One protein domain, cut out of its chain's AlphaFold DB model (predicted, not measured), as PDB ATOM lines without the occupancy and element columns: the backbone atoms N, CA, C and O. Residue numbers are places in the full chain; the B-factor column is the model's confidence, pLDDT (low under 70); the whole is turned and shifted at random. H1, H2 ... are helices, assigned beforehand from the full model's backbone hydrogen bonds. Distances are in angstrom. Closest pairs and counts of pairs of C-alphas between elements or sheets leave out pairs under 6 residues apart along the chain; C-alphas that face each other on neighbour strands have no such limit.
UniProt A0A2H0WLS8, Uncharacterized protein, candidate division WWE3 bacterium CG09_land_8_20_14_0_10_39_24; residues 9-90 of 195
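Overview. This is residues 9 to 90 of the 195 residues of an uncharacterized protein of candidate division WWE3 bacterium CG09_land_8_20_14_0_10_39_24 (UniProt A0A2H0WLS8). One long helix, H4, runs along the longest axis of an elongated domain, and the other helices are gathered along its length: H1 packs beside its first part, running the same way, and H5 crosses its later part steeply. Two short helices, H2 and H3, step from the end of H1 toward H5, and the long link of residues 33 to 47 then runs back to where H4 begins. The printed part has 82 residues with five named helices, H1 to H5 in chain order, and no named strand; its class is all helix. The whole is compact, with a radius of gyration of the C-alphas of 12.8 A, and its outline is elongated, with spans of 39 by 20 by 16 A.

Along the chain. H1, residues 11 to 21, begins with C-alpha 11 at (37.479, 27.907, 183.319) and is 15.4 A long from first to last C-alpha. H2, residues 23 to 26, measures 5.1 A, and H3, residues 29 to 32, measures 4.9 A. H4, residues 48 to 70, is the longest helix at 32.6 A, from C-alpha 48 at (30.706, 26.692, 184.851) to C-alpha 70 at (39.378, 28.093, 216.259). H5, residues 78 to 90, is 18.1 A long and ends with C-alpha 90 at (21.234, 24.074, 205.274).

Arrangement. H1 touches H4 at a shallow tilt of 24 degrees, the same way; H4 does so with residues 48 to 58 alone. Their closest C-alphas are those of Gly 12 and Ile 48, 5.3 A apart. H2 is close to H4 but not clearly touching, with the C-alphas of Asn 24 and Asp 62 closest at 7.0 A. H3 touches H5, the closest C-alphas being those of Ala 32 and Gln 78, 5.8 A apart. H4 and H5 touch at a steep tilt of 48 degrees, opposite ways, through residues 57 to 65 of H4 and 84 to 88 of H5 alone. Their closest C-alphas, those of Ala 61 and Ile 88, are 6.4 A apart. H1 is apart from H3 and H5, and H2 is apart from H5. In H1, H4 and H5 every O i to N i+4 pair is within hydrogen-bond range; H2 and H3 are too short for such a pair, and each has its 1 O i to N i+3 pair within range.

Size, cuts and confidence. The two C-alphas farthest apart, those of Lys 46 and Gly 72, are 40.0 A apart. The printed part has no cut. The link from H3 to H4 is long, with 15 residues; those from H1 to H2 and from H2 to H3 are tight, and that from H4 to H5 is short. The mean pLDDT of the printed part is 87.4, and residue 45 alone is under 70.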
ATOM      1  N   LEU A   9      44.110  25.900 181.020       83.06
ATOM      2  CA  LEU A   9      42.923  25.104 181.318       83.06
ATOM      3  C   LEU A   9      41.638  25.887 181.041       83.06
ATOM      4  O   LEU A   9      41.578  27.109 181.194       83.06
ATOM      5  N   SER A  10      40.564  25.169 180.701       86.88
ATOM      6  CA  SER A  10      39.244  25.792 180.622       86.88
ATOM      7  C   SER A  10      38.824  26.322 181.998       86.88
ATOM      8  O   SER A  10      39.217  25.783 183.032       86.88
ATOM      9  N   LYS A  11      37.967  27.349 182.043       86.19
ATOM     10  CA  LYS A  11      37.479  27.907 183.319       86.19
ATOM     11  C   LYS A  11      36.857  26.837 184.236       86.19
ATOM     12  O   LYS A  11      37.011  26.909 185.451       86.19
ATOM     13  N   GLY A  12      36.169  25.845 183.668       86.00
ATOM     14  CA  GLY A  12      35.621  24.721 184.431       86.00
ATOM     15  C   GLY A  12      36.714  23.844 185.048       86.00
ATOM     16  O   GLY A  12      36.649  23.533 186.236       86.00
ATOM     17  N   ASP A  13      37.745  23.518 184.272       87.00
ATOM     18  CA  ASP A  13      38.894  22.728 184.732       87.00
ATOM     19  C   ASP A  13      39.702  23.459 185.807       87.00
ATOM     20  O   ASP A  13      40.112  22.842 186.787       87.00
ATOM     21  N   GLN A  14      39.871  24.779 185.678       88.50
ATOM     22  CA  GLN A  14      40.510  25.609 186.703       88.50
ATOM     23  C   GLN A  14      39.753  25.540 188.034       88.50
ATOM     24  O   GLN A  14      40.365  25.365 189.085       88.50
ATOM     25  N   ILE A  15      38.416  25.630 188.005       88.44
ATOM     26  CA  ILE A  15      37.591  25.527 189.218       88.44
ATOM     27  C   ILE A  15      37.677  24.123 189.824       88.44
ATOM     28  O   ILE A  15      37.777  23.985 191.040       88.44
ATOM     29  N   LYS A  16      37.653  23.073 188.998       88.88
ATOM     30  CA  LYS A  16      37.813  21.697 189.482       88.88
ATOM     31  C   LYS A  16      39.174  21.477 190.129       88.88
ATOM     32  O   LYS A  16      39.235  20.887 191.201       88.88
ATOM     33  N   ALA A  17      40.242  21.948 189.490       87.69
ATOM     34  CA  ALA A  17      41.593  21.856 190.023       87.69
ATOM     35  C   ALA A  17      41.714  22.611 191.355       87.69
ATOM     36  O   ALA A  17      42.221  22.042 192.317       87.69
ATOM     37  N   ASP A  18      41.162  23.829 191.439       90.75
ATOM     38  CA  ASP A  18      41.070  24.598 192.687       90.75
ATOM     39  C   ASP A  18      40.379  23.778 193.782       90.75
ATOM     40  O   ASP A  18      40.985  23.512 194.814       90.75
ATOM     41  N   LEU A  19      39.164  23.285 193.524       89.88
ATOM     42  CA  LEU A  19      38.383  22.478 194.465       89.88
ATOM     43  C   LEU A  19      39.114  21.207 194.931       89.88
ATOM     44  O   LEU A  19      39.105  20.912 196.125       89.88
ATOM     45  N   TYR A  20      39.756  20.470 194.020       89.12
ATOM     46  CA  TYR A  20      40.506  19.253 194.356       89.12
ATOM     47  C   TYR A  20      41.788  19.531 195.143       89.12
ATOM     48  O   TYR A  20      42.200  18.697 195.946       89.12
ATOM     49  N   SER A  21      42.416  20.686 194.923       90.44
ATOM     50  CA  SER A  21      43.665  21.062 195.593       90.44
ATOM     51  C   SER A  21      43.476  21.581 197.022       90.44
ATOM     52  O   SER A  21      44.459  21.796 197.732       90.44
ATOM     53  N   ARG A  22      42.230  21.777 197.473       92.25
ATOM     54  CA  ARG A  22      41.952  22.318 198.809       92.25
ATOM     55  C   ARG A  22      42.393  21.347 199.904       92.25
ATOM     56  O   ARG A  22      42.043  20.167 199.833       92.25
ATOM     57  N   PRO A  23      43.040  21.824 200.983       92.81
ATOM     58  CA  PRO A  23      43.443  20.968 202.100       92.81
ATOM     59  C   PRO A  23      42.280  20.159 202.689       92.81
ATOM     60  O   PRO A  23      42.411  18.966 202.939       92.81
ATOM     61  N   ASN A  24      41.102  20.771 202.840       91.25
ATOM     62  CA  ASN A  24      39.918  20.096 203.379       91.25
ATOM     63  C   ASN A  24      39.305  19.067 202.408       91.25
ATOM     64  O   ASN A  24      38.657  18.116 202.858       91.25
ATOM     65  N   ALA A  25      39.540  19.213 201.099       90.31
ATOM     66  CA  ALA A  25      39.192  18.197 200.108       90.31
ATOM     67  C   ALA A  25      40.160  17.008 200.185       90.31
ATOM     68  O   ALA A  25      39.717  15.865 200.298       90.31
ATOM     69  N   ILE A  26      41.469  17.284 200.197       90.25
ATOM     70  CA  ILE A  26      42.540  16.275 200.270       90.25
ATOM     71  C   ILE A  26      42.429  15.453 201.559       90.25
ATOM     72  O   ILE A  26      42.519  14.228 201.529       90.25
ATOM     73  N   ASN A  27      42.145  16.113 202.681       90.75
ATOM     74  CA  ASN A  27      42.020  15.475 203.992       90.75
ATOM     75  C   ASN A  27      40.667  14.758 204.179       90.75
ATOM     76  O   ASN A  27      40.369  14.271 205.265       90.75
ATOM     77  N   GLY A  28      39.812  14.726 203.150       88.25
ATOM     78  CA  GLY A  28      38.530  14.023 203.174       88.25
ATOM     79  C   GLY A  28      37.444  14.675 204.036       88.25
ATOM     80  O   GLY A  28      36.356  14.109 204.150       88.25
ATOM     81  N   LYS A  29      37.674  15.870 204.599       90.25
ATOM     82  CA  LYS A  29      36.698  16.561 205.462       90.25
ATOM     83  C   LYS A  29      35.398  16.861 204.722       90.25
ATOM     84  O   LYS A  29      34.318  16.631 205.257       90.25
ATOM     85  N   TYR A  30      35.470  17.268 203.454       90.81
ATOM     86  CA  TYR A  30      34.259  17.483 202.650       90.81
ATOM     87  C   TYR A  30      33.415  16.218 202.468       90.81
ATOM     88  O   TYR A  30      32.186  16.296 202.421       90.81
ATOM     89  N   LYS A  31      34.068  15.053 202.379       89.69
ATOM     90  CA  LYS A  31      33.396  13.755 202.296       89.69
ATOM     91  C   LYS A  31      32.788  13.372 203.645       89.69
ATOM     92  O   LYS A  31      31.645  12.931 203.683       89.69
ATOM     93  N   ALA A  32      33.517  13.590 204.740       89.06
ATOM     94  CA  ALA A  32      33.025  13.350 206.096       89.06
ATOM     95  C   ALA A  32      31.780  14.195 206.422       89.06
ATOM     96  O   ALA A  32      30.824  13.678 206.993       89.06
ATOM     97  N   GLY A  33      31.756  15.459 205.983       85.94
ATOM     98  CA  GLY A  33      30.601  16.351 206.111       85.94
ATOM     99  C   GLY A  33      29.522  16.182 205.036       85.94
ATOM    100  O   GLY A  33      28.590  16.976 204.991       85.94
ATOM    101  N   ASN A  34      29.632  15.188 204.146       87.38
ATOM    102  CA  ASN A  34      28.673  14.947 203.062       87.38
ATOM    103  C   ASN A  34      28.318  16.224 202.264       87.38
ATOM    104  O   ASN A  34      27.151  16.558 202.041       87.38
ATOM    105  N   LEU A  35      29.342  16.984 201.861       84.38
ATOM    106  CA  LEU A  35      29.155  18.280 201.201       84.38
ATOM    107  C   LEU A  35      28.871  18.167 199.694       84.38
ATOM    108  O   LEU A  35      28.578  19.182 199.057       84.38
ATOM    109  N   GLY A  36      28.950  16.965 199.112       80.19
ATOM    110  CA  GLY A  36      28.776  16.738 197.671       80.19
ATOM    111  C   GLY A  36      29.891  17.345 196.810       80.19
ATOM    112  O   GLY A  36      29.675  17.653 195.640       80.19
ATOM    113  N   LEU A  37      31.068  17.566 197.404       82.38
ATOM    114  CA  LEU A  37      32.277  18.089 196.748       82.38
ATOM    115  C   LEU A  37      33.268  16.973 196.369       82.38
ATOM    116  O   LEU A  37      34.369  17.241 195.903       82.38
ATOM    117  N   ASP A  38      32.891  15.717 196.585       75.06
ATOM    118  CA  ASP A  38      33.715  14.522 196.423       75.06
ATOM    119  C   ASP A  38      33.662  13.936 195.001       75.06
ATOM    120  O   ASP A  38      34.639  13.344 194.542       75.06
ATOM    121  N   ASN A  39      32.569  14.151 194.259       72.75
ATOM    122  CA  ASN A  39      32.389  13.624 192.901       72.75
ATOM    123  C   ASN A  39      32.438  14.711 191.809       72.75
ATOM    124  O   ASN A  39      31.523  14.852 190.995       72.75
ATOM    125  N   LEU A  40      33.519  15.499 191.777       75.69
ATOM    126  CA  LEU A  40      33.697  16.549 190.762       75.69
ATOM    127  C   LEU A  40      34.054  15.989 189.372       75.69
ATOM    128  O   LEU A  40      33.808  16.646 188.357       75.69
ATOM    129  N   ALA A  41      34.598  14.768 189.305       70.44
ATOM    130  CA  ALA A  41      34.995  14.100 188.065       70.44
ATOM    131  C   ALA A  41      33.803  13.808 187.135       70.44
ATOM    132  O   ALA A  41      33.939  13.908 185.918       70.44
ATOM    133  N   GLY A  42      32.623  13.511 187.694       70.25
ATOM    134  CA  GLY A  42      31.399  13.273 186.919       70.25
ATOM    135  C   GLY A  42      30.747  14.539 186.345       70.25
ATOM    136  O   GLY A  42      29.849  14.450 185.505       70.25
ATOM    137  N   ILE A  43      31.176  15.729 186.774       73.81
ATOM    138  CA  ILE A  43      30.582  17.000 186.349       73.81
ATOM    139  C   ILE A  43      31.202  17.419 185.018       73.81
ATOM    140  O   ILE A  43      32.414  17.520 184.907       73.81
ATOM    141  N   LYS A  44      30.402  17.729 183.997       74.19
ATOM    142  CA  LYS A  44      30.934  18.256 182.725       74.19
ATOM    143  C   LYS A  44      31.521  19.662 182.914       74.19
ATOM    144  O   LYS A  44      30.833  20.534 183.444       74.19
ATOM    145  N   ASP A  45      32.711  19.923 182.370       67.50
ATOM    146  CA  ASP A  45      33.453  21.199 182.525       67.50
ATOM    147  C   ASP A  45      32.686  22.416 181.986       67.50
ATOM    148  O   ASP A  45      32.881  23.554 182.410       67.50
ATOM    149  N   LYS A  46      31.730  22.172 181.080       73.00
ATOM    150  CA  LYS A  46      30.852  23.197 180.499       73.00
ATOM    151  C   LYS A  46      29.825  23.768 181.490       73.00
ATOM    152  O   LYS A  46      29.243  24.813 181.211       73.00
ATOM    153  N   ASN A  47      29.597  23.135 182.645       77.50
ATOM    154  CA  ASN A  47      28.690  23.638 183.683       77.50
ATOM    155  C   ASN A  47      29.388  24.607 184.647       77.50
ATOM    156  O   ASN A  47      29.389  24.414 185.862       77.50
ATOM    157  N   ILE A  48      29.941  25.688 184.096       82.00
ATOM    158  CA  ILE A  48      30.706  26.692 184.851       82.00
ATOM    159  C   ILE A  48      29.900  27.230 186.039       82.00
ATOM    160  O   ILE A  48      30.424  27.320 187.136       82.00
ATOM    161  N   PHE A  49      28.609  27.513 185.857       77.25
ATOM    162  CA  PHE A  49      27.754  28.048 186.922       77.25
ATOM    163  C   PHE A  49      27.569  27.082 188.104       77.25
ATOM    164  O   PHE A  49      27.571  27.491 189.266       77.25
ATOM    165  N   PHE A  50      27.439  25.785 187.815       82.50
ATOM    166  CA  PHE A  50      27.351  24.763 188.855       82.50
ATOM    167  C   PHE A  50      28.687  24.637 189.592       82.50
ATOM    168  O   PHE A  50      28.711  24.652 190.818       82.50
ATOM    169  N   LEU A  51      29.798  24.611 188.848       85.94
ATOM    170  CA  LEU A  51      31.151  24.580 189.409       85.94
ATOM    171  C   LEU A  51      31.452  25.821 190.268       85.94
ATOM    172  O   LEU A  51      31.993  25.684 191.358       85.94
ATOM    173  N   GLU A  52      31.047  27.018 189.840       85.25
ATOM    174  CA  GLU A  52      31.156  28.251 190.634       85.25
ATOM    175  C   GLU A  52      30.331  28.179 191.927       85.25
ATOM    176  O   GLU A  52      30.764  28.673 192.967       85.25
ATOM    177  N   THR A  53      29.161  27.540 191.889       83.75
ATOM    178  CA  THR A  53      28.333  27.345 193.087       83.75
ATOM    179  C   THR A  53      28.973  26.337 194.046       83.75
ATOM    180  O   THR A  53      28.986  26.563 195.253       83.75
ATOM    181  N   LEU A  54      29.566  25.258 193.525       87.88
ATOM    182  CA  LEU A  54      30.347  24.315 194.331       87.88
ATOM    183  C   LEU A  54      31.582  24.978 194.943       87.88
ATOM    184  O   LEU A  54      31.866  24.751 196.114       87.88
ATOM    185  N   LYS A  55      32.267  25.848 194.194       89.56
ATOM    186  CA  LYS A  55      33.375  26.662 194.706       89.56
ATOM    187  C   LYS A  55      32.938  27.564 195.856       89.56
ATOM    188  O   LYS A  55      33.545  27.509 196.916       89.56
ATOM    189  N   MET A  56      31.835  28.298 195.696       87.00
ATOM    190  CA  MET A  56      31.267  29.117 196.774       87.00
ATOM    191  C   MET A  56      30.930  28.280 198.018       87.00
ATOM    192  O   MET A  56      31.175  28.711 199.141       87.00
ATOM    193  N   LYS A  57      30.384  27.073 197.827       88.50
ATOM    194  CA  LYS A  57      30.091  26.150 198.928       88.50
ATOM    195  C   LYS A  57      31.364  25.656 199.618       88.50
ATOM    196  O   LYS A  57      31.381  25.568 200.840       88.50
ATOM    197  N   ALA A  58      32.413  25.354 198.858       91.19
ATOM    198  CA  ALA A  58      33.712  24.978 199.404       91.19
ATOM    199  C   ALA A  58      34.351  26.136 200.190       91.19
ATOM    200  O   ALA A  58      34.830  25.911 201.293       91.19
ATOM    201  N   ASP A  59      34.271  27.372 199.684       92.38
ATOM    202  CA  ASP A  59      34.748  28.572 200.391       92.38
ATOM    203  C   ASP A  59      34.020  28.765 201.731       92.38
ATOM    204  O   ASP A  59      34.644  29.051 202.755       92.38
ATOM    205  N   LEU A  60      32.697  28.571 201.742       90.38
ATOM    206  CA  LEU A  60      31.900  28.615 202.966       90.38
ATOM    207  C   LEU A  60      32.288  27.489 203.931       90.38
ATOM    208  O   LEU A  60      32.471  27.740 205.120       90.38
ATOM    209  N   ALA A  61      32.432  26.267 203.419       91.69
ATOM    210  CA  ALA A  61      32.824  25.115 204.218       91.69
ATOM    211  C   ALA A  61      34.194  25.328 204.867       91.69
ATOM    212  O   ALA A  61      34.342  25.090 206.059       91.69
ATOM    213  N   ASP A  62      35.172  25.832 204.113       94.12
ATOM    214  CA  ASP A  62      36.506  26.134 204.631       94.12
ATOM    215  C   ASP A  62      36.451  27.167 205.753       94.12
ATOM    216  O   ASP A  62      37.095  26.986 206.785       94.12
ATOM    217  N   LYS A  63      35.632  28.210 205.586       94.25
ATOM    218  CA  LYS A  63      35.417  29.217 206.624       94.25
ATOM    219  C   LYS A  63      34.810  28.608 207.892       94.25
ATOM    220  O   LYS A  63      35.325  28.859 208.976       94.25
ATOM    221  N   MET A  64      33.749  27.811 207.766       92.94
ATOM    222  CA  MET A  64      33.063  27.206 208.917       92.94
ATOM    223  C   MET A  64      33.932  26.159 209.624       92.94
ATOM    224  O   MET A  64      33.944  26.100 210.850       92.94
ATOM    225  N   ILE A  65      34.709  25.375 208.871       93.25
ATOM    226  CA  ILE A  65      35.689  24.426 209.421       93.25
ATOM    227  C   ILE A  65      36.767  25.181 210.204       93.25
ATOM    228  O   ILE A  65      37.044  24.820 211.344       93.25
ATOM    229  N   ALA A  66      37.340  26.243 209.630       94.31
ATOM    230  CA  ALA A  66      38.353  27.051 210.306       94.31
ATOM    231  C   ALA A  66      37.803  27.719 211.579       94.31
ATOM    232  O   ALA A  66      38.482  27.772 212.604       94.31
ATOM    233  N   GLU A  67      36.557  28.192 211.541       94.06
ATOM    234  CA  GLU A  67      35.881  28.759 212.706       94.06
ATOM    235  C   GLU A  67      35.660  27.703 213.799       94.06
ATOM    236  O   GLU A  67      36.011  27.936 214.956       94.06
ATOM    237  N   ALA A  68      35.181  26.510 213.443       92.75
ATOM    238  CA  ALA A  68      35.029  25.401 214.379       92.75
ATOM    239  C   ALA A  68      36.370  24.975 215.009       92.75
ATOM    240  O   ALA A  68      36.438  24.768 216.222       92.75
ATOM    241  N   GLU A  69      37.444  24.904 214.219       94.12
ATOM    242  CA  GLU A  69      38.802  24.620 214.709       94.12
ATOM    243  C   GLU A  69      39.296  25.701 215.670       94.12
ATOM    244  O   GLU A  69      39.865  25.384 216.715       94.12
ATOM    245  N   SER A  70      39.021  26.977 215.374       94.94
ATOM    246  CA  SER A  70      39.378  28.093 216.259       94.94
ATOM    247  C   SER A  70      38.642  28.054 217.605       94.94
ATOM    248  O   SER A  70      39.167  28.525 218.611       94.94
ATOM    249  N   GLN A  71      37.457  27.435 217.645       94.81
ATOM    250  CA  GLN A  71      36.678  27.184 218.862       94.81
ATOM    251  C   GLN A  71      37.117  25.903 219.599       94.81
ATOM    252  O   GLN A  71      36.499  25.519 220.591       94.81
ATOM    253  N   GLY A  72      38.161  25.217 219.120       93.56
ATOM    254  CA  GLY A  72      38.669  23.978 219.708       93.56
ATOM    255  C   GLY A  72      37.865  22.727 219.343       93.56
ATOM    256  O   GLY A  72      38.094  21.670 219.933       93.56
ATOM    257  N   LYS A  73      36.934  22.801 218.378       93.00
ATOM    258  CA  LYS A  73      36.230  21.610 217.885       93.00
ATOM    259  C   LYS A  73      37.183  20.765 217.038       93.00
ATOM    260  O   LYS A  73      37.870  21.273 216.152       93.00
ATOM    261  N   ASN A  74      37.191  19.455 217.268       92.44
ATOM    262  CA  ASN A  74      37.986  18.531 216.468       92.44
ATOM    263  C   ASN A  74      37.280  18.222 215.137       92.44
ATOM    264  O   ASN A  74      36.489  17.292 215.049       92.44
ATOM    265  N   THR A  75      37.601  18.959 214.078       89.50
ATOM    266  CA  THR A  75      37.068  18.737 212.715       89.50
ATOM    267  C   THR A  75      37.661  17.511 212.008       89.50
ATOM    268  O   THR A  75      37.371  17.264 210.839       89.50
ATOM    269  N   SER A  76      38.510  16.733 212.686       91.19
ATOM    270  CA  SER A  76      38.879  15.384 212.236       91.19
ATOM    271  C   SER A  76      37.899  14.328 212.753       91.19
ATOM    272  O   SER A  76      37.881  13.214 212.233       91.19
ATOM    273  N   ASP A  77      37.083  14.665 213.757       93.00
ATOM    274  CA  ASP A  77      35.991  13.814 214.212       93.00
ATOM    275  C   ASP A  77      34.858  13.821 213.179       93.00
ATOM    276  O   ASP A  77      34.363  14.866 212.741       93.00
ATOM    277  N   GLN A  78      34.433  12.620 212.798       90.81
ATOM    278  CA  GLN A  78      33.360  12.410 211.844       90.81
ATOM    279  C   GLN A  78      32.023  12.958 212.357       90.81
ATOM    280  O   GLN A  78      31.232  13.445 211.550       90.81
ATOM    281  N   GLN A  79      31.764  12.913 213.669       92.56
ATOM    282  CA  GLN A  79      30.518  13.436 214.231       92.56
ATOM    283  C   GLN A  79      30.454  14.963 214.107       92.56
ATOM    284  O   GLN A  79      29.468  15.490 213.592       92.56
ATOM    285  N   VAL A  80      31.534  15.654 214.485       91.50
ATOM    286  CA  VAL A  80      31.666  17.114 214.349       91.50
ATOM    287  C   VAL A  80      31.546  17.533 212.884       91.50
ATOM    288  O   VAL A  80      30.807  18.458 212.557       91.50
ATOM    289  N   MET A  81      32.227  16.828 211.976       92.81
ATOM    290  CA  MET A  81      32.143  17.139 210.547       92.81
ATOM    291  C   MET A  81      30.766  16.882 209.953       92.81
ATOM    292  O   MET A  81      30.366  17.607 209.045       92.81
ATOM    293  N   LYS A  82      30.036  15.878 210.442       92.12
ATOM    294  CA  LYS A  82      28.666  15.620 210.005       92.12
ATOM    295  C   LYS A  82      27.728  16.751 210.431       92.12
ATOM    296  O   LYS A  82      26.955  17.213 209.600       92.12
ATOM    297  N   GLU A  83      27.844  17.229 211.669       92.06
ATOM    298  CA  GLU A  83      27.064  18.365 212.182       92.06
ATOM    299  C   GLU A  83      27.356  19.651 211.392       92.06
ATOM    300  O   GLU A  83      26.436  20.274 210.863       92.06
ATOM    301  N   LEU A  84      28.638  19.988 211.192       91.62
ATOM    302  CA  LEU A  84      29.025  21.100 210.314       91.62
ATOM    303  C   LEU A  84      28.509  20.903 208.885       91.62
ATOM    304  O   LEU A  84      28.093  21.853 208.226       91.62
ATOM    305  N   GLY A  85      28.544  19.668 208.390       90.38
ATOM    306  CA  GLY A  85      28.036  19.300 207.078       90.38
ATOM    307  C   GLY A  85      26.550  19.595 206.909       90.38
ATOM    308  O   GLY A  85      26.139  20.135 205.881       90.38
ATOM    309  N   GLU A  86      25.747  19.282 207.923       90.19
ATOM    310  CA  GLU A  86      24.319  19.602 207.972       90.19
ATOM    311  C   GLU A  86      24.087  21.121 207.973       90.19
ATOM    312  O   GLU A  86      23.262  21.604 207.194       90.19
ATOM    313  N   GLU A  87      24.873  21.886 208.733       88.88
ATOM    314  CA  GLU A  87      24.795  23.354 208.778       88.88
ATOM    315  C   GLU A  87      25.176  24.008 207.432       88.88
ATOM    316  O   GLU A  87      24.462  24.862 206.894       88.88
ATOM    317  N   ILE A  88      26.263  23.543 206.810       87.50
ATOM    318  CA  ILE A  88      26.695  23.998 205.481       87.50
ATOM    319  C   ILE A  88      25.640  23.637 204.424       87.50
ATOM    320  O   ILE A  88      25.332  24.442 203.542       87.50
ATOM    321  N   ASN A  89      25.055  22.439 204.502       85.12
ATOM    322  CA  ASN A  89      24.006  21.997 203.582       85.12
ATOM    323  C   ASN A  89      22.696  22.776 203.767       85.12
ATOM    324  O   ASN A  89      22.008  23.030 202.772       85.12
ATOM    325  N   ALA A  90      22.381  23.213 204.989       83.12
ATOM    326  CA  ALA A  90      21.234  24.074 205.274       83.12
ATOM    327  C   ALA A  90      21.344  25.451 204.593       83.12
ATOM    328  O   ALA A  90      20.327  26.057 204.261       83.12
TER     329      ALA A  90